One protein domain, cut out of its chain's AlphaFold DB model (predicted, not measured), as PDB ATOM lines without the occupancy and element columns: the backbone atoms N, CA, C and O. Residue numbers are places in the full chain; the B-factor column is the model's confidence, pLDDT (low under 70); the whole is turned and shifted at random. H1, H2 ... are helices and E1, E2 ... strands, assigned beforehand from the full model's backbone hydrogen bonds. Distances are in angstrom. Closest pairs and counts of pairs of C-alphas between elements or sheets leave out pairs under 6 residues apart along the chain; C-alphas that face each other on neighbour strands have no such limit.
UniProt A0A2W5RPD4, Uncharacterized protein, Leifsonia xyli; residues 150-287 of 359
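AT A GLANCE: This is residues 150 to 287 of the 359 residues of an uncharacterized protein of Leifsonia xyli (UniProt A0A2W5RPD4). A strongly twisted four-stranded sheet has H2 and H3 over one face and H1 over the other, making three layers, with short H4 in the stretch between H3 and E4, and H5 following E4 with no residue between them. The printed part has 138 residues, with five named helices and four named strands in the order H1 E1 E2 H2 E3 H3 H4 E4 H5, a mixed class. The sheet runs E1 E2 E3 E4, mixed. It is compact, with a radius of gyration of the C-alphas of 15.0 A and spans of 40 by 38 by 28 A.

HOW THE PARTS SIT: Start at H1, residues 154 to 168, on the sheet at a height of 8.6 A, over E2, residues 198 to 205; their closest C-alphas, Arg 158 and Ser 204, are 6.4 A apart. E1, residues 185 to 190, forms an antiparallel hairpin with E2: N 188 and O 200 are 2.8 A apart. On the opposite face, H2, residues 211 to 229, is over E2 and E3, residues 234 to 239. E2 and E3 are parallel, with N 203 and O 236 at 2.8 A. H3, residues 242 to 258, is on H2's face, over E3 and E4, residues 275 to 279; E3 and E4 are parallel, with N 278 and O 237 at 2.9 A. E2, H2, E3 is a strand-helix-strand unit, parallel neighbour strands joined through a helix, with a right-handed crossover; so is E3, H3 H4, E4, where H4 is residues 268 to 271, not on the sheet. H2 touches H3 with residues 214 to 222 alone, at a steep tilt of 49 degrees; Leu 215 and Ala 244 have the closest C-alphas, 6.2 A. H5, residues 280 to 286, only just on the sheet with 5 pairs of C-alphas within 10 A, only grazes it with residues 280 to 282. Every O i to N i+4 pair is within hydrogen-bond range in H1, H2 and H3, and 2 of 3 in H5; H4 is too short for one.

IN THESE COORDINATES: Find C-alpha 154 at (134.544, 99.651, 138.605); H1 runs 20.8 A from there. H2 spans 27.1 A, H3 24.5 A. H5 ends at C-alpha 286, (135.506, 82.947, 152.441).

THE WHOLE: The farthest C-alphas, Gly 194 and Asp 210, are 47.6 A apart. The printed part has no cut. Look along the long link from H1 to E1, 16 residues: residues 173 to 174 pair antiparallel with 188 to 189 of E1. Of the printed part, 39 residues are under pLDDT 70, among them 259 to 273.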
ATOM      1  N   GLY A 150     135.237 100.233 147.975       43.03
ATOM      2  CA  GLY A 150     136.202 100.233 146.877       43.03
ATOM      3  C   GLY A 150     135.844  99.161 145.855       43.03
ATOM      4  O   GLY A 150     135.650  99.476 144.679       43.03
ATOM      5  N   ALA A 151     135.578  97.941 146.323       48.25
ATOM      6  CA  ALA A 151     135.075  96.824 145.532       48.25
ATOM      7  C   ALA A 151     133.666  97.045 144.944       48.25
ATOM      8  O   ALA A 151     133.138  96.144 144.315       48.25
ATOM      9  N   ARG A 152     133.027  98.214 145.113       58.03
ATOM     10  CA  ARG A 152     131.783  98.604 144.409       58.03
ATOM     11  C   ARG A 152     132.000  99.667 143.338       58.03
ATOM     12  O   ARG A 152     131.053 100.034 142.645       58.03
ATOM     13  N   THR A 153     133.220 100.183 143.210       69.88
ATOM     14  CA  THR A 153     133.605 101.028 142.080       69.88
ATOM     15  C   THR A 153     134.214 100.149 140.986       69.88
ATOM     16  O   THR A 153     134.974  99.231 141.304       69.88
ATOM     17  N   PRO A 154     133.950 100.423 139.694       72.75
ATOM     18  CA  PRO A 154     134.544  99.651 138.605       72.75
ATOM     19  C   PRO A 154     136.075  99.587 138.672       72.75
ATOM     20  O   PRO A 154     136.652  98.568 138.314       72.75
ATOM     21  N   HIS A 155     136.731 100.649 139.152       75.81
ATOM     22  CA  HIS A 155     138.188 100.708 139.265       75.81
ATOM     23  C   HIS A 155     138.737  99.756 140.333       75.81
ATOM     24  O   HIS A 155     139.624  98.962 140.037       75.81
ATOM     25  N   ALA A 156     138.234  99.808 141.570       75.69
ATOM     26  CA  ALA A 156     138.778  98.940 142.616       75.69
ATOM     27  C   ALA A 156     138.353  97.476 142.449       75.69
ATOM     28  O   ALA A 156     139.103  96.594 142.846       75.69
ATOM     29  N   PHE A 157     137.241  97.192 141.766       78.31
ATOM     30  CA  PHE A 157     136.983  95.824 141.322       78.31
ATOM     31  C   PHE A 157     137.985  95.335 140.282       78.31
ATOM     32  O   PHE A 157     138.449  94.214 140.399       78.31
ATOM     33  N   ARG A 158     138.361  96.154 139.290       80.44
ATOM     34  CA  ARG A 158     139.418  95.773 138.333       80.44
ATOM     35  C   ARG A 158     140.747  95.513 139.042       80.44
ATOM     36  O   ARG A 158     141.443  94.577 138.676       80.44
ATOM     37  N   ALA A 159     141.077  96.313 140.057       81.75
ATOM     38  CA  ALA A 159     142.267  96.092 140.876       81.75
ATOM     39  C   ALA A 159     142.202  94.750 141.625       81.75
ATOM     40  O   ALA A 159     143.155  93.986 141.548       81.75
ATOM     41  N   LEU A 160     141.062  94.436 142.251       81.38
ATOM     42  CA  LEU A 160     140.838  93.148 142.913       81.38
ATOM     43  C   LEU A 160     140.918  91.978 141.924       81.38
ATOM     44  O   LEU A 160     141.607  91.006 142.180       81.38
ATOM     45  N   VAL A 161     140.260  92.089 140.764       84.69
ATOM     46  CA  VAL A 161     140.320  91.078 139.697       84.69
ATOM     47  C   VAL A 161     141.766  90.828 139.273       84.69
ATOM     48  O   VAL A 161     142.143  89.679 139.087       84.69
ATOM     49  N   ARG A 162     142.569  91.887 139.126       84.75
ATOM     50  CA  ARG A 162     143.989  91.792 138.767       84.75
ATOM     51  C   ARG A 162     144.804  91.081 139.848       84.75
ATOM     52  O   ARG A 162     145.594  90.215 139.504       84.75
ATOM     53  N   GLU A 163     144.610  91.444 141.113       84.12
ATOM     54  CA  GLU A 163     145.267  90.808 142.264       84.12
ATOM     55  C   GLU A 163     144.924  89.312 142.321       84.12
ATOM     56  O   GLU A 163     145.808  88.476 142.169       84.12
ATOM     57  N   THR A 164     143.631  88.971 142.343       82.44
ATOM     58  CA  THR A 164     143.173  87.572 142.362       82.44
ATOM     59  C   THR A 164     143.623  86.783 141.129       82.44
ATOM     60  O   THR A 164     143.847  85.577 141.210       82.44
ATOM     61  N   ALA A 165     143.736  87.429 139.965       83.19
ATOM     62  CA  ALA A 165     144.215  86.763 138.761       83.19
ATOM     63  C   ALA A 165     145.703  86.400 138.863       83.19
ATOM     64  O   ALA A 165     146.058  85.290 138.484       83.19
ATOM     65  N   LEU A 166     146.548  87.283 139.404       84.25
ATOM     66  CA  LEU A 166     147.966  86.986 139.637       84.25
ATOM     67  C   LEU A 166     148.148  85.888 140.695       84.25
ATOM     68  O   LEU A 166     148.977  85.004 140.507       84.25
ATOM     69  N   ASP A 167     147.323  85.879 141.742       80.75
ATOM     70  CA  ASP A 167     147.371  84.831 142.771       80.75
ATOM     71  C   ASP A 167     146.971  83.452 142.222       80.75
ATOM     72  O   ASP A 167     147.549  82.428 142.590       80.75
ATOM     73  N   ARG A 168     145.981  83.402 141.319       79.62
ATOM     74  CA  ARG A 168     145.519  82.150 140.691       79.62
ATOM     75  C   ARG A 168     146.406  81.667 139.549       79.62
ATOM     76  O   ARG A 168     146.370  80.481 139.228       79.62
ATOM     77  N   PHE A 169     147.169  82.566 138.936       83.50
ATOM     78  CA  PHE A 169     148.057  82.281 137.812       83.50
ATOM     79  C   PHE A 169     149.486  82.751 138.130       83.50
ATOM     80  O   PHE A 169     149.982  83.665 137.473       83.50
ATOM     81  N   PRO A 170     150.168  82.129 139.113       81.06
ATOM     82  CA  PRO A 170     151.464  82.606 139.608       81.06
ATOM     83  C   PRO A 170     152.589  82.536 138.564       81.06
ATOM     84  O   PRO A 170     153.556  83.284 138.660       81.06
ATOM     85  N   ASP A 171     152.451  81.670 137.555       85.56
ATOM     86  CA  ASP A 171     153.407  81.527 136.447       85.56
ATOM     87  C   ASP A 171     153.173  82.538 135.308       85.56
ATOM     88  O   ASP A 171     153.874  82.502 134.295       85.56
ATOM     89  N   TYR A 172     152.152  83.392 135.420       88.19
ATOM     90  CA  TYR A 172     151.821  84.385 134.407       88.19
ATOM     91  C   TYR A 172     152.208  85.786 134.880       88.19
ATOM     92  O   TYR A 172     151.955  86.190 136.013       88.19
ATOM     93  N   GLU A 173     152.755  86.569 133.961       88.62
ATOM     94  CA  GLU A 173     153.071  87.976 134.161       88.62
ATOM     95  C   GLU A 173     151.997  88.866 133.537       88.62
ATOM     96  O   GLU A 173     151.282  88.474 132.612       88.62
ATOM     97  N   LEU A 174     151.880  90.097 134.025       86.44
ATOM     98  CA  LEU A 174     150.967  91.060 133.426       86.44
ATOM     99  C   LEU A 174     151.514  91.542 132.078       86.44
ATOM    100  O   LEU A 174     152.663  91.974 131.992       86.44
ATOM    101  N   ASP A 175     150.689  91.512 131.033       84.00
ATOM    102  CA  ASP A 175     151.086  92.075 129.745       84.00
ATOM    103  C   ASP A 175     150.842  93.591 129.718       84.00
ATOM    104  O   ASP A 175     149.745  94.076 129.427       84.00
ATOM    105  N   ASP A 176     151.897  94.355 130.004       69.50
ATOM    106  CA  ASP A 176     151.861  95.820 130.029       69.50
ATOM    107  C   ASP A 176     151.554  96.455 128.653       69.50
ATOM    108  O   ASP A 176     151.231  97.641 128.561       69.50
ATOM    109  N   ARG A 177     151.623  95.684 127.555       67.31
ATOM    110  CA  ARG A 177     151.340  96.181 126.194       67.31
ATOM    111  C   ARG A 177     149.855  96.419 125.946       67.31
ATOM    112  O   ARG A 177     149.500  97.207 125.073       67.31
ATOM    113  N   THR A 178     149.002  95.740 126.704       61.66
ATOM    114  CA  THR A 178     147.538  95.800 126.587       61.66
ATOM    115  C   THR A 178     146.887  96.435 127.819       61.66
ATOM    116  O   THR A 178     145.680  96.669 127.843       61.66
ATOM    117  N   SER A 179     147.676  96.776 128.847       49.59
ATOM    118  CA  SER A 179     147.193  97.198 130.162       49.59
ATOM    119  C   SER A 179     146.753  98.669 130.216       49.59
ATOM    120  O   SER A 179     147.272  99.484 130.983       49.59
ATOM    121  N   GLY A 180     145.736  99.026 129.441       51.97
ATOM    122  CA  GLY A 180     144.907 100.179 129.758       51.97
ATOM    123  C   GLY A 180     143.936  99.807 130.877       51.97
ATOM    124  O   GLY A 180     142.934  99.139 130.627       51.97
ATOM    125  N   LEU A 181     144.147 100.307 132.106       50.56
ATOM    126  CA  LEU A 181     143.164 100.234 133.212       50.56
ATOM    127  C   LEU A 181     141.754 100.722 132.803       50.56
ATOM    128  O   LEU A 181     140.782 100.473 133.519       50.56
ATOM    129  N   SER A 182     141.626 101.401 131.657       52.41
ATOM    130  CA  SER A 182     140.400 101.861 131.009       52.41
ATOM    131  C   SER A 182     139.526 100.753 130.402       52.41
ATOM    132  O   SER A 182     138.303 100.909 130.438       52.41
ATOM    133  N   GLU A 183     140.070  99.624 129.934       64.19
ATOM    134  CA  GLU A 183     139.351  98.732 128.995       64.19
ATOM    135  C   GLU A 183     138.582  97.560 129.628       64.19
ATOM    136  O   GLU A 183     137.889  96.813 128.939       64.19
ATOM    137  N   GLY A 184     138.612  97.423 130.957       75.25
ATOM    138  CA  GLY A 184     137.770  96.449 131.665       75.25
ATOM    139  C   GLY A 184     138.176  94.983 131.482       75.25
ATOM    140  O   GLY A 184     137.386  94.105 131.823       75.25
ATOM    141  N   HIS A 185     139.392  94.723 131.006       84.81
ATOM    142  CA  HIS A 185     140.009  93.402 130.964       84.81
ATOM    143  C   HIS A 185     141.479  93.479 131.412       84.81
ATOM    144  O   HIS A 185     142.074  94.554 131.414       84.81
ATOM    145  N   THR A 186     142.031  92.356 131.867       85.50
ATOM    146  CA  THR A 186     143.436  92.182 132.269       85.50
ATOM    147  C   THR A 186     144.012  91.039 131.454       85.50
ATOM    148  O   THR A 186     143.406  89.972 131.420       85.50
ATOM    149  N   VAL A 187     145.148  91.252 130.794       87.00
ATOM    150  CA  VAL A 187     145.831  90.206 130.027       87.00
ATOM    151  C   VAL A 187     147.031  89.722 130.828       87.00
ATOM    152  O   VAL A 187     147.858  90.517 131.277       87.00
ATOM    153  N   LEU A 188     147.084  88.415 131.024       86.69
ATOM    154  CA  LEU A 188     148.174  87.696 131.653       86.69
ATOM    155  C   LEU A 188     148.881  86.858 130.591       86.69
ATOM    156  O   LEU A 188     148.231  86.258 129.732       86.69
ATOM    157  N   ARG A 189     150.206  86.814 130.660       88.00
ATOM    158  CA  ARG A 189     151.065  86.161 129.682       88.00
ATOM    159  C   ARG A 189     152.074  85.264 130.371       88.00
ATOM    160  O   ARG A 189     152.746  85.695 131.300       88.00
ATOM    161  N   ARG A 190     152.222  84.047 129.868       87.75
ATOM    162  CA  ARG A 190     153.254  83.105 130.294       87.75
ATOM    163  C   ARG A 190     154.147  82.774 129.111       87.75
ATOM    164  O   ARG A 190     153.656  82.373 128.057       87.75
ATOM    165  N   GLN A 191     155.452  82.932 129.298       82.06
ATOM    166  CA  GLN A 191     156.432  82.476 128.317       82.06
ATOM    167  C   GLN A 191     156.644  80.972 128.482       82.06
ATOM    168  O   GLN A 191     156.967  80.503 129.574       82.06
ATOM    169  N   VAL A 192     156.459  80.219 127.400       83.19
ATOM    170  CA  VAL A 192     156.729  78.778 127.361       83.19
ATOM    171  C   VAL A 192     158.057  78.567 126.640       83.19
ATOM    172  O   VAL A 192     158.232  79.026 125.512       83.19
ATOM    173  N   GLU A 193     159.015  77.890 127.279       75.62
ATOM    174  CA  GLU A 193     160.316  77.613 126.658       75.62
ATOM    175  C   GLU A 193     160.137  76.828 125.347       75.62
ATOM    176  O   GLU A 193     159.670  75.691 125.340       75.62
ATOM    177  N   GLY A 194     160.509  77.450 124.223       75.56
ATOM    178  CA  GLY A 194     160.439  76.837 122.893       75.56
ATOM    179  C   GLY A 194     159.044  76.795 122.253       75.56
ATOM    180  O   GLY A 194     158.894  76.131 121.228       75.56
ATOM    181  N   GLY A 195     158.049  77.484 122.824       77.31
ATOM    182  CA  GLY A 195     156.678  77.559 122.308       77.31
ATOM    183  C   GLY A 195     156.173  78.988 122.091       77.31
ATOM    184  O   GLY A 195     156.894  79.960 122.312       77.31
ATOM    185  N   ASP A 196     154.918  79.097 121.647       76.19
ATOM    186  CA  ASP A 196     154.197  80.370 121.572       76.19
ATOM    187  C   ASP A 196     153.797  80.853 122.981       76.19
ATOM    188  O   ASP A 196     153.524  80.044 123.871       76.19
ATOM    189  N   ASP A 197     153.744  82.176 123.180       78.00
ATOM    190  CA  ASP A 197     153.297  82.790 124.438       78.00
ATOM    191  C   ASP A 197     151.849  82.357 124.763       78.00
ATOM    192  O   ASP A 197     150.928  82.546 123.962       78.00
ATOM    193  N   GLU A 198     151.618  81.832 125.970       82.19
ATOM    194  CA  GLU A 198     150.271  81.522 126.454       82.19
ATOM    195  C   GLU A 198     149.618  82.774 127.041       82.19
ATOM    196  O   GLU A 198     150.193  83.455 127.893       82.19
ATOM    197  N   LEU A 199     148.383  83.061 126.617       83.81
ATOM    198  CA  LEU A 199     147.649  84.261 127.017       83.81
ATOM    199  C   LEU A 199     146.327  83.918 127.708       83.81
ATOM    200  O   LEU A 199     145.483  83.202 127.157       83.81
ATOM    201  N   VAL A 200     146.129  84.508 128.888       83.81
ATOM    202  CA  VAL A 200     144.878  84.478 129.648       83.81
ATOM    203  C   VAL A 200     144.303  85.891 129.719       83.81
ATOM    204  O   VAL A 200     144.949  86.815 130.205       83.81
ATOM    205  N   VAL A 201     143.065  86.075 129.267       85.00
ATOM    206  CA  VAL A 201     142.353  87.357 129.321       85.00
ATOM    207  C   VAL A 201     141.256  87.294 130.372       85.00
ATOM    208  O   VAL A 201     140.280  86.563 130.229       85.00
ATOM    209  N   VAL A 202     141.377  88.105 131.417       83.75
ATOM    210  CA  VAL A 202     140.391  88.220 132.492       83.75
ATOM    211  C   VAL A 202     139.508  89.445 132.258       83.75
ATOM    212  O   VAL A 202     139.934  90.582 132.450       83.75
ATOM    213  N   VAL A 203     138.258  89.236 131.852       85.06
ATOM    214  CA  VAL A 203     137.272  90.294 131.591       85.06
ATOM    215  C   VAL A 203     136.451  90.577 132.849       85.06
ATOM    216  O   VAL A 203     135.853  89.683 133.443       85.06
ATOM    217  N   SER A 204     136.395  91.844 133.258       84.56
ATOM    218  CA  SER A 204     135.735  92.278 134.492       84.56
ATOM    219  C   SER A 204     134.269  92.665 134.261       84.56
ATOM    220  O   SER A 204     133.969  93.768 133.786       84.56
ATOM    221  N   ALA A 205     133.331  91.825 134.703       81.81
ATOM    222  CA  ALA A 205     131.908  92.159 134.798       81.81
ATOM    223  C   ALA A 205     131.646  92.949 136.094       81.81
ATOM    224  O   ALA A 205     131.103  92.423 137.066       81.81
ATOM    225  N   GLY A 206     132.133  94.198 136.099       70.19
ATOM    226  CA  GLY A 206     132.264  95.054 137.280       70.19
ATOM    227  C   GLY A 206     131.035  95.122 138.202       70.19
ATOM    228  O   GLY A 206     129.903  94.984 137.743       70.19
ATOM    229  N   PRO A 207     131.232  95.398 139.499       69.06
ATOM    230  CA  PRO A 207     130.161  95.539 140.456       69.06
ATOM    231  C   PRO A 207     129.444  96.842 140.176       69.06
ATOM    232  O   PRO A 207     130.051  97.908 140.049       69.06
ATOM    233  N   LEU A 208     128.124  96.743 140.125       64.44
ATOM    234  CA  LEU A 208     127.236  97.883 140.052       64.44
ATOM    235  C   LEU A 208     126.236  97.786 141.201       64.44
ATOM    236  O   LEU A 208     125.762  96.709 141.558       64.44
ATOM    237  N   LEU A 209     125.945  98.934 141.817       64.25
ATOM    238  CA  LEU A 209     124.973  99.027 142.912       64.25
ATOM    239  C   LEU A 209     123.554  98.689 142.442       64.25
ATOM    240  O   LEU A 209     122.735  98.213 143.229       64.25
ATOM    241  N   ASP A 210     123.268  98.967 141.172       78.00
ATOM    242  CA  ASP A 210     122.004  98.642 140.539       78.00
ATOM    243  C   ASP A 210     122.043  97.245 139.915       78.00
ATOM    244  O   ASP A 210     122.931  96.905 139.131       78.00
ATOM    245  N   LYS A 211     121.019  96.457 140.244       78.56
ATOM    246  CA  LYS A 211     120.858  95.083 139.778       78.56
ATOM    247  C   LYS A 211     120.723  95.006 138.263       78.56
ATOM    248  O   LYS A 211     121.253  94.069 137.679       78.56
ATOM    249  N   ALA A 212     119.988  95.935 137.653       80.12
ATOM    250  CA  ALA A 212     119.772  95.924 136.210       80.12
ATOM    251  C   ALA A 212     121.057  96.313 135.473       80.12
ATOM    252  O   ALA A 212     121.475  95.605 134.559       80.12
ATOM    253  N   ALA A 213     121.729  97.372 135.932       78.19
ATOM    254  CA  ALA A 213     123.008  97.793 135.377       78.19
ATOM    255  C   ALA A 213     124.083  96.691 135.464       78.19
ATOM    256  O   ALA A 213     124.821  96.487 134.503       78.19
ATOM    257  N   GLU A 214     124.141  95.939 136.569       82.81
ATOM    258  CA  GLU A 214     125.055  94.797 136.735       82.81
ATOM    259  C   GLU A 214     124.841  93.712 135.669       82.81
ATOM    260  O   GLU A 214     125.806  93.236 135.075       82.81
ATOM    261  N   LEU A 215     123.589  93.343 135.381       86.88
ATOM    262  CA  LEU A 215     123.283  92.330 134.363       86.88
ATOM    263  C   LEU A 215     123.599  92.830 132.948       86.88
ATOM    264  O   LEU A 215     124.185  92.088 132.160       86.88
ATOM    265  N   THR A 216     123.291  94.095 132.638       87.19
ATOM    266  CA  THR A 216     123.692  94.720 131.367       87.19
ATOM    267  C   THR A 216     125.207  94.687 131.202       87.19
ATOM    268  O   THR A 216     125.707  94.265 130.161       87.19
ATOM    269  N   ARG A 217     125.953  95.048 132.251       85.62
ATOM    270  CA  ARG A 217     127.414  95.036 132.207       85.62
ATOM    271  C   ARG A 217     127.980  93.627 132.087       85.62
ATOM    272  O   ARG A 217     128.959  93.426 131.376       85.62
ATOM    273  N   CYS A 218     127.359  92.652 132.744       89.62
ATOM    274  CA  CYS A 218     127.706  91.243 132.604       89.62
ATOM    275  C   CYS A 218     127.536  90.762 131.156       89.62
ATOM    276  O   CYS A 218     128.390  90.042 130.647       89.62
ATOM    277  N   ARG A 219     126.473  91.196 130.469       90.12
ATOM    278  CA  ARG A 219     126.253  90.895 129.048       90.12
ATOM    279  C   ARG A 219     127.312  91.537 128.150       90.12
ATOM    280  O   ARG A 219     127.832  90.862 127.268       90.12
ATOM    281  N   GLU A 220     127.646  92.807 128.379       89.62
ATOM    282  CA  GLU A 220     128.723  93.502 127.651       89.62
ATOM    283  C   GLU A 220     130.074  92.800 127.844       89.62
ATOM    284  O   GLU A 220     130.778  92.529 126.874       89.62
ATOM    285  N   ALA A 221     130.412  92.455 129.088       89.19
ATOM    286  CA  ALA A 221     131.640  91.746 129.428       89.19
ATOM    287  C   ALA A 221     131.684  90.346 128.800       89.19
ATOM    288  O   ALA A 221     132.719  89.934 128.287       89.19
ATOM    289  N   LEU A 222     130.556  89.629 128.766       89.75
ATOM    290  CA  LEU A 222     130.468  88.345 128.074       89.75
ATOM    291  C   LEU A 222     130.669  88.502 126.560       89.75
ATOM    292  O   LEU A 222     131.368  87.701 125.950       89.75
ATOM    293  N   GLN A 223     130.106  89.544 125.946       87.69
ATOM    294  CA  GLN A 223     130.326  89.831 124.529       87.69
ATOM    295  C   GLN A 223     131.802  90.121 124.226       87.69
ATOM    296  O   GLN A 223     132.327  89.624 123.232       87.69
ATOM    297  N   GLN A 224     132.484  90.866 125.099       86.88
ATOM    298  CA  GLN A 224     133.931  91.082 125.006       86.88
ATOM    299  C   GLN A 224     134.708  89.769 125.162       86.88
ATOM    300  O   GLN A 224     135.562  89.465 124.333       86.88
ATOM    301  N   ALA A 225     134.367  88.962 126.172       86.12
ATOM    302  CA  ALA A 225     134.972  87.653 126.411       86.12
ATOM    303  C   ALA A 225     134.851  86.733 125.186       86.12
ATOM    304  O   ALA A 225     135.821  86.083 124.805       86.12
ATOM    305  N   MET A 226     133.695  86.731 124.518       84.69
ATOM    306  CA  MET A 226     133.501  85.986 123.273       84.69
ATOM    307  C   MET A 226     134.400  86.478 122.134       84.69
ATOM    308  O   MET A 226     134.917  85.654 121.387       84.69
ATOM    309  N   GLY A 227     134.628  87.791 122.024       83.00
ATOM    310  CA  GLY A 227     135.578  88.350 121.059       83.00
ATOM    311  C   GLY A 227     137.006  87.836 121.275       83.00
ATOM    312  O   GLY A 227     137.659  87.445 120.313       83.00
ATOM    313  N   PHE A 228     137.455  87.748 122.531       83.06
ATOM    314  CA  PHE A 228     138.796  87.256 122.875       83.06
ATOM    315  C   PHE A 228     139.001  85.754 122.630       83.06
ATOM    316  O   PHE A 228     140.127  85.326 122.385       83.06
ATOM    317  N   ILE A 229     137.942  84.935 122.639       80.12
ATOM    318  CA  ILE A 229     138.077  83.516 122.264       80.12
ATOM    319  C   ILE A 229     138.526  83.376 120.802       80.12
ATOM    320  O   ILE A 229     139.265  82.446 120.469       80.12
ATOM    321  N   LEU A 230     138.077  84.284 119.924       76.25
ATOM    322  CA  LEU A 230     138.383  84.228 118.491       76.25
ATOM    323  C   LEU A 230     139.877  84.430 118.206       76.25
ATOM    324  O   LEU A 230     140.357  83.983 117.172       76.25
ATOM    325  N   THR A 231     140.612  85.059 119.123       74.31
ATOM    326  CA  THR A 231     142.049  85.335 118.997       74.31
ATOM    327  C   THR A 231     142.920  84.323 119.753       74.31
ATOM    328  O   THR A 231     144.074  84.603 120.052       74.31
ATOM    329  N   HIS A 232     142.389  83.121 120.021       66.31
ATOM    330  CA  HIS A 232     143.083  81.990 120.660       66.31
ATOM    331  C   HIS A 232     143.470  82.168 122.138       66.31
ATOM    332  O   HIS A 232     144.277  81.394 122.646       66.31
ATOM    333  N   HIS A 233     142.861  83.103 122.868       68.75
ATOM    334  CA  HIS A 233     143.134  83.254 124.300       68.75
ATOM    335  C   HIS A 233     142.305  82.299 125.166       68.75
ATOM    336  O   HIS A 233     141.167  81.951 124.834       68.75
ATOM    337  N   HIS A 234     142.853  81.939 126.326       82.75
ATOM    338  CA  HIS A 234     142.044  81.466 127.445       82.75
ATOM    339  C   HIS A 234     141.353  82.673 128.072       82.75
ATOM    340  O   HIS A 234     141.988  83.689 128.333       82.75
ATOM    341  N   VAL A 235     140.047  82.597 128.296       85.50
ATOM    342  CA  VAL A 235     139.260  83.741 128.748       85.50
ATOM    343  C   VAL A 235     138.610  83.434 130.086       85.50
ATOM    344  O   VAL A 235     137.983  82.400 130.297       85.50
ATOM    345  N   VAL A 236     138.724  84.375 131.007       87.31
ATOM    346  CA  VAL A 236     138.086  84.318 132.312       87.31
ATOM    347  C   VAL A 236     137.106  85.473 132.420       87.31
ATOM    348  O   VAL A 236     137.481  86.630 132.265       87.31
ATOM    349  N   LEU A 237     135.845  85.186 132.717       89.88
ATOM    350  CA  LEU A 237     134.852  86.207 133.026       89.88
ATOM    351  C   LEU A 237     134.731  86.343 134.544       89.88
ATOM    352  O   LEU A 237     134.160  85.483 135.213       89.88
ATOM    353  N   ALA A 238     135.257  87.433 135.093       89.00
ATOM    354  CA  ALA A 238     135.209  87.710 136.520       89.00
ATOM    355  C   ALA A 238     133.918  88.452 136.894       89.00
ATOM    356  O   ALA A 238     133.742  89.631 136.568       89.00
ATOM    357  N   CYS A 239     133.011  87.764 137.593       88.88
ATOM    358  CA  CYS A 239     131.741  88.313 138.056       88.88
ATOM    359  C   CYS A 239     131.822  88.771 139.515       88.88
ATOM    360  O   CYS A 239     132.345  88.072 140.384       88.88
ATOM    361  N   ALA A 240     131.233  89.935 139.797       83.06
ATOM    362  CA  ALA A 240     131.218  90.512 141.140       83.06
ATOM    363  C   ALA A 240     130.212  89.860 142.107       83.06
ATOM    364  O   ALA A 240     130.275  90.090 143.314       83.06
ATOM    365  N   SER A 241     129.252  89.085 141.599       84.38
ATOM    366  CA  SER A 241     128.237  88.429 142.422       84.38
ATOM    367  C   SER A 241     127.819  87.074 141.860       84.38
ATOM    368  O   SER A 241     127.874  86.839 140.651       84.38
ATOM    369  N   ALA A 242     127.292  86.213 142.736       83.44
ATOM    370  CA  ALA A 242     126.732  84.915 142.353       83.44
ATOM    371  C   ALA A 242     125.614  85.044 141.305       83.44
ATOM    372  O   ALA A 242     125.485  84.210 140.416       83.44
ATOM    373  N   ARG A 243     124.828  86.124 141.370       85.56
ATOM    374  CA  ARG A 243     123.760  86.401 140.404       85.56
ATOM    375  C   ARG A 243     124.314  86.764 139.027       85.56
ATOM    376  O   ARG A 243     123.773  86.298 138.033       85.56
ATOM    377  N   ALA A 244     125.357  87.592 138.967       85.94
ATOM    378  CA  ALA A 244     126.024  87.906 137.706       85.94
ATOM    379  C   ALA A 244     126.662  86.647 137.096       85.94
ATOM    380  O   ALA A 244     126.479  86.407 135.906       85.94
ATOM    381  N   LYS A 245     127.289  85.793 137.919       89.62
ATOM    382  CA  LYS A 245     127.796  84.480 137.486       89.62
ATOM    383  C   LYS A 245     126.689  83.604 136.891       89.62
ATOM    384  O   LYS A 245     126.806  83.199 135.742       89.62
ATOM    385  N   GLN A 246     125.595  83.381 137.622       90.00
ATOM    386  CA  GLN A 246     124.460  82.579 137.139       90.00
ATOM    387  C   GLN A 246     123.874  83.134 135.835       90.00
ATOM    388  O   GLN A 246     123.491  82.381 134.944       90.00
ATOM    389  N   HIS A 247     123.807  84.462 135.705       91.56
ATOM    390  CA  HIS A 247     123.346  85.095 134.476       91.56
ATOM    391  C   HIS A 247     124.310  84.860 133.308       91.56
ATOM    392  O   HIS A 247     123.855  84.538 132.214       91.56
ATOM    393  N   ALA A 248     125.620  84.987 133.532       89.19
ATOM    394  CA  ALA A 248     126.634  84.693 132.523       89.19
ATOM    395  C   ALA A 248     126.594  83.228 132.076       89.19
ATOM    396  O   ALA A 248     126.629  82.967 130.879       89.19
ATOM    397  N   GLU A 249     126.471  82.288 133.017       90.00
ATOM    398  CA  GLU A 249     126.339  80.853 132.734       90.00
ATOM    399  C   GLU A 249     125.091  80.575 131.887       90.00
ATOM    400  O   GLU A 249     125.193  79.964 130.829       90.00
ATOM    401  N   HIS A 250     123.940  81.145 132.257       91.00
ATOM    402  CA  HIS A 250     122.715  81.024 131.465       91.00
ATOM    403  C   HIS A 250     122.859  81.610 130.047       91.00
ATOM    404  O   HIS A 250     122.347  81.051 129.076       91.00
ATOM    405  N   LEU A 251     123.537  82.755 129.895       88.38
ATOM    406  CA  LEU A 251     123.807  83.337 128.576       88.38
ATOM    407  C   LEU A 251     124.747  82.449 127.749       88.38
ATOM    408  O   LEU A 251     124.500  82.261 126.559       88.38
ATOM    409  N   LEU A 252     125.788  81.889 128.370       85.50
ATOM    410  CA  LEU A 252     126.706  80.944 127.731       85.50
ATOM    411  C   LEU A 252     125.977  79.682 127.271       85.50
ATOM    412  O   LEU A 252     126.199  79.241 126.147       85.50
ATOM    413  N   ASP A 253     125.071  79.143 128.081       84.69
ATOM    414  CA  ASP A 253     124.255  77.987 127.707       84.69
ATOM    415  C   ASP A 253     123.331  78.305 126.526       84.69
ATOM    416  O   ASP A 253     123.211  77.506 125.596       84.69
ATOM    417  N   GLY A 254     122.761  79.514 126.487       84.00
ATOM    418  CA  GLY A 254     122.017  80.008 125.327       84.00
ATOM    419  C   GLY A 254     122.876  80.091 124.060       84.00
ATOM    420  O   GLY A 254     122.462  79.623 123.001       84.00
ATOM    421  N   VAL A 255     124.097  80.627 124.157       78.94
ATOM    422  CA  VAL A 255     125.047  80.689 123.029       78.94
ATOM    423  C   VAL A 255     125.430  79.283 122.558       78.94
ATOM    424  O   VAL A 255     125.405  79.008 121.357       78.94
ATOM    425  N   ARG A 256     125.703  78.365 123.493       76.06
ATOM    426  CA  ARG A 256     125.983  76.947 123.213       76.06
ATOM    427  C   ARG A 256     124.804  76.255 122.525       76.06
ATOM    428  O   ARG A 256     125.029  75.399 121.675       76.06
ATOM    429  N   ALA A 257     123.568  76.634 122.849       74.12
ATOM    430  CA  ALA A 257     122.357  76.074 122.252       74.12
ATOM    431  C   ALA A 257     122.040  76.616 120.842       74.12
ATOM    432  O   ALA A 257     121.424  75.905 120.052       74.12
ATOM    433  N   ILE A 258     122.471  77.838 120.493       70.38
ATOM    434  CA  ILE A 258     122.178  78.486 119.192       70.38
ATOM    435  C   ILE A 258     123.056  77.945 118.032       70.38
ATOM    436  O   ILE A 258     122.757  78.190 116.865       70.38
ATOM    437  N   ARG A 259     124.110  77.176 118.345       55.91
ATOM    438  CA  ARG A 259     124.708  75.999 117.655       55.91
ATOM    439  C   ARG A 259     124.647  75.792 116.121       55.91
ATOM    440  O   ARG A 259     124.810  74.663 115.670       55.91
ATOM    441  N   GLY A 260     124.489  76.833 115.307       47.72
ATOM    442  CA  GLY A 260     124.508  76.701 113.841       47.72
ATOM    443  C   GLY A 260     124.845  77.963 113.046       47.72
ATOM    444  O   GLY A 260     125.018  77.877 111.837       47.72
ATOM    445  N   VAL A 261     124.952  79.128 113.693       46.75
ATOM    446  CA  VAL A 261     125.080  80.421 112.986       46.75
ATOM    447  C   VAL A 261     126.448  81.083 113.181       46.75
ATOM    448  O   VAL A 261     126.832  81.915 112.368       46.75
ATOM    449  N   TRP A 262     127.188  80.760 114.250       42.41
ATOM    450  CA  TRP A 262     128.196  81.703 114.752       42.41
ATOM    451  C   TRP A 262     129.650  81.455 114.339       42.41
ATOM    452  O   TRP A 262     130.338  82.435 114.088       42.41
ATOM    453  N   ASN A 263     130.119  80.211 114.201       46.12
ATOM    454  CA  ASN A 263     131.361  79.890 113.481       46.12
ATOM    455  C   ASN A 263     131.546  78.357 113.419       46.12
ATOM    456  O   ASN A 263     131.666  77.752 114.486       46.12
ATOM    457  N   PRO A 264     131.573  77.702 112.246       48.44
ATOM    458  CA  PRO A 264     131.824  76.258 112.162       48.44
ATOM    459  C   PRO A 264     133.239  75.849 112.622       48.44
ATOM    460  O   PRO A 264     133.446  74.693 112.981       48.44
ATOM    461  N   ASP A 265     134.192  76.787 112.686       46.34
ATOM    462  CA  ASP A 265     135.603  76.498 113.003       46.34
ATOM    463  C   ASP A 265     135.898  76.355 114.513       46.34
ATOM    464  O   ASP A 265     136.944  75.825 114.934       46.34
ATOM    465  N   ILE A 266     134.962  76.797 115.360       51.69
ATOM    466  CA  ILE A 266     135.044  76.703 116.820       51.69
ATOM    467  C   ILE A 266     134.106  75.584 117.273       51.69
ATOM    468  O   ILE A 266     132.951  75.818 117.619       51.69
ATOM    469  N   GLY A 267     134.605  74.344 117.243       48.22
ATOM    470  CA  GLY A 267     133.879  73.185 117.771       48.22
ATOM    471  C   GLY A 267     133.444  73.390 119.228       48.22
ATOM    472  O   GLY A 267     134.090  74.128 119.973       48.22
ATOM    473  N   ALA A 268     132.353  72.736 119.644       45.19
ATOM    474  CA  ALA A 268     131.815  72.828 121.010       45.19
ATOM    475  C   ALA A 268     132.883  72.517 122.078       45.19
ATOM    476  O   ALA A 268     132.995  73.221 123.080       45.19
ATOM    477  N   ASP A 269     133.743  71.554 121.766       51.34
ATOM    478  CA  ASP A 269     134.859  71.077 122.581       51.34
ATOM    479  C   ASP A 269     135.967  72.136 122.740       51.34
ATOM    480  O   ASP A 269     136.749  72.091 123.681       51.34
ATOM    481  N   LYS A 270     136.037  73.126 121.834       51.47
ATOM    482  CA  LYS A 270     136.963  74.266 121.943       51.47
ATOM    483  C   LYS A 270     136.405  75.386 122.820       51.47
ATOM    484  O   LYS A 270     137.178  76.254 123.202       51.47
ATOM    485  N   LEU A 271     135.098  75.438 123.088       51.97
ATOM    486  CA  LEU A 271     134.485  76.417 124.001       51.97
ATOM    487  C   LEU A 271     134.423  75.879 125.433       51.97
ATOM    488  O   LEU A 271     134.611  76.644 126.384       51.97
ATOM    489  N   GLU A 272     134.182  74.576 125.589       54.19
ATOM    490  CA  GLU A 272     134.345  73.868 126.860       54.19
ATOM    491  C   GLU A 272     135.818  73.930 127.290       54.19
ATOM    492  O   GLU A 272     136.693  73.319 126.694       54.19
ATOM    493  N   GLY A 273     136.109  74.763 128.293       60.44
ATOM    494  CA  GLY A 273     137.463  74.987 128.814       60.44
ATOM    495  C   GLY A 273     138.134  76.294 128.378       60.44
ATOM    496  O   GLY A 273     139.122  76.684 128.995       60.44
ATOM    497  N   LYS A 274     137.594  77.024 127.385       71.06
ATOM    498  CA  LYS A 274     138.143  78.339 126.984       71.06
ATOM    499  C   LYS A 274     137.525  79.535 127.692       71.06
ATOM    500  O   LYS A 274     138.227  80.527 127.841       71.06
ATOM    501  N   ILE A 275     136.261  79.465 128.124       81.19
ATOM    502  CA  ILE A 275     135.686  80.451 129.057       81.19
ATOM    503  C   ILE A 275     135.460  79.816 130.421       81.19
ATOM    504  O   ILE A 275     134.709  78.847 130.544       81.19
ATOM    505  N   VAL A 276     136.028  80.438 131.453       83.69
ATOM    506  CA  VAL A 276     135.752  80.134 132.861       83.69
ATOM    507  C   VAL A 276     135.061  81.333 133.507       83.69
ATOM    508  O   VAL A 276     135.509  82.465 133.346       83.69
ATOM    509  N   VAL A 277     133.974  81.111 134.250       85.19
ATOM    510  CA  VAL A 277     133.257  82.181 134.965       85.19
ATOM    511  C   VAL A 277     133.616  82.148 136.450       85.19
ATOM    512  O   VAL A 277     133.330  81.176 137.151       85.19
ATOM    513  N   TRP A 278     134.227  83.222 136.951       86.81
ATOM    514  CA  TRP A 278     134.584  83.373 138.363       86.81
ATOM    515  C   TRP A 278     133.511  84.122 139.144       86.81
ATOM    516  O   TRP A 278     132.900  85.062 138.639       86.81
ATOM    517  N   ASN A 279     133.323  83.739 140.407       83.50
ATOM    518  CA  ASN A 279     132.509  84.484 141.364       83.50
ATOM    519  C   ASN A 279     133.394  85.056 142.468       83.50
ATOM    520  O   ASN A 279     133.485  84.490 143.554       83.50
ATOM    521  N   LEU A 280     133.962  86.229 142.205       76.44
ATOM    522  CA  LEU A 280     134.823  86.915 143.169       76.44
ATOM    523  C   LEU A 280     134.072  87.331 144.441       76.44
ATOM    524  O   LEU A 280     134.680  87.537 145.483       76.44
ATOM    525  N   GLY A 281     132.739  87.437 144.377       64.19
ATOM    526  CA  GLY A 281     131.913  87.740 145.543       64.19
ATOM    527  C   GLY A 281     131.780  86.583 146.539       64.19
ATOM    528  O   GLY A 281     131.431  86.839 147.688       64.19
ATOM    529  N   ALA A 282     132.013  85.335 146.117       61.22
ATOM    530  CA  ALA A 282     132.098  84.191 147.032       61.22
ATOM    531  C   ALA A 282     133.518  84.049 147.589       61.22
ATOM    532  O   ALA A 282     133.672  83.929 148.799       61.22
ATOM    533  N   ASP A 283     134.525  84.180 146.724       57.78
ATOM    534  CA  ASP A 283     135.937  84.054 147.097       57.78
ATOM    535  C   ASP A 283     136.332  85.095 148.169       57.78
ATOM    536  O   ASP A 283     136.920  84.760 149.192       57.78
ATOM    537  N   ALA A 284     135.881  86.348 148.021       54.91
ATOM    538  CA  ALA A 284     136.118  87.400 149.015       54.91
ATOM    539  C   ALA A 284     135.333  87.216 150.334       54.91
ATOM    540  O   ALA A 284     135.644  87.867 151.330       54.91
ATOM    541  N   ALA A 285     134.279  86.390 150.348       48.88
ATOM    542  CA  ALA A 285     133.488  86.121 151.549       48.88
ATOM    543  C   ALA A 285     134.067  84.970 152.387       48.88
ATOM    544  O   ALA A 285     133.836  84.941 153.595       48.88
ATOM    545  N   GLU A 286     134.812  84.052 151.764       48.78
ATOM    546  CA  GLU A 286     135.506  82.947 152.441       48.78
ATOM    547  C   GLU A 286     136.803  83.401 153.134       48.78
ATOM    548  O   GLU A 286     137.170  82.840 154.161       48.78
ATOM    549  N   GLU A 287     137.452  84.467 152.652       41.28
ATOM    550  CA  GLU A 287     138.651  85.053 153.283       41.28
ATOM    551  C   GLU A 287     138.361  85.942 154.503       41.28
ATOM    552  O   GLU A 287     139.285  86.413 155.173       41.28
TER     553      GLU A 287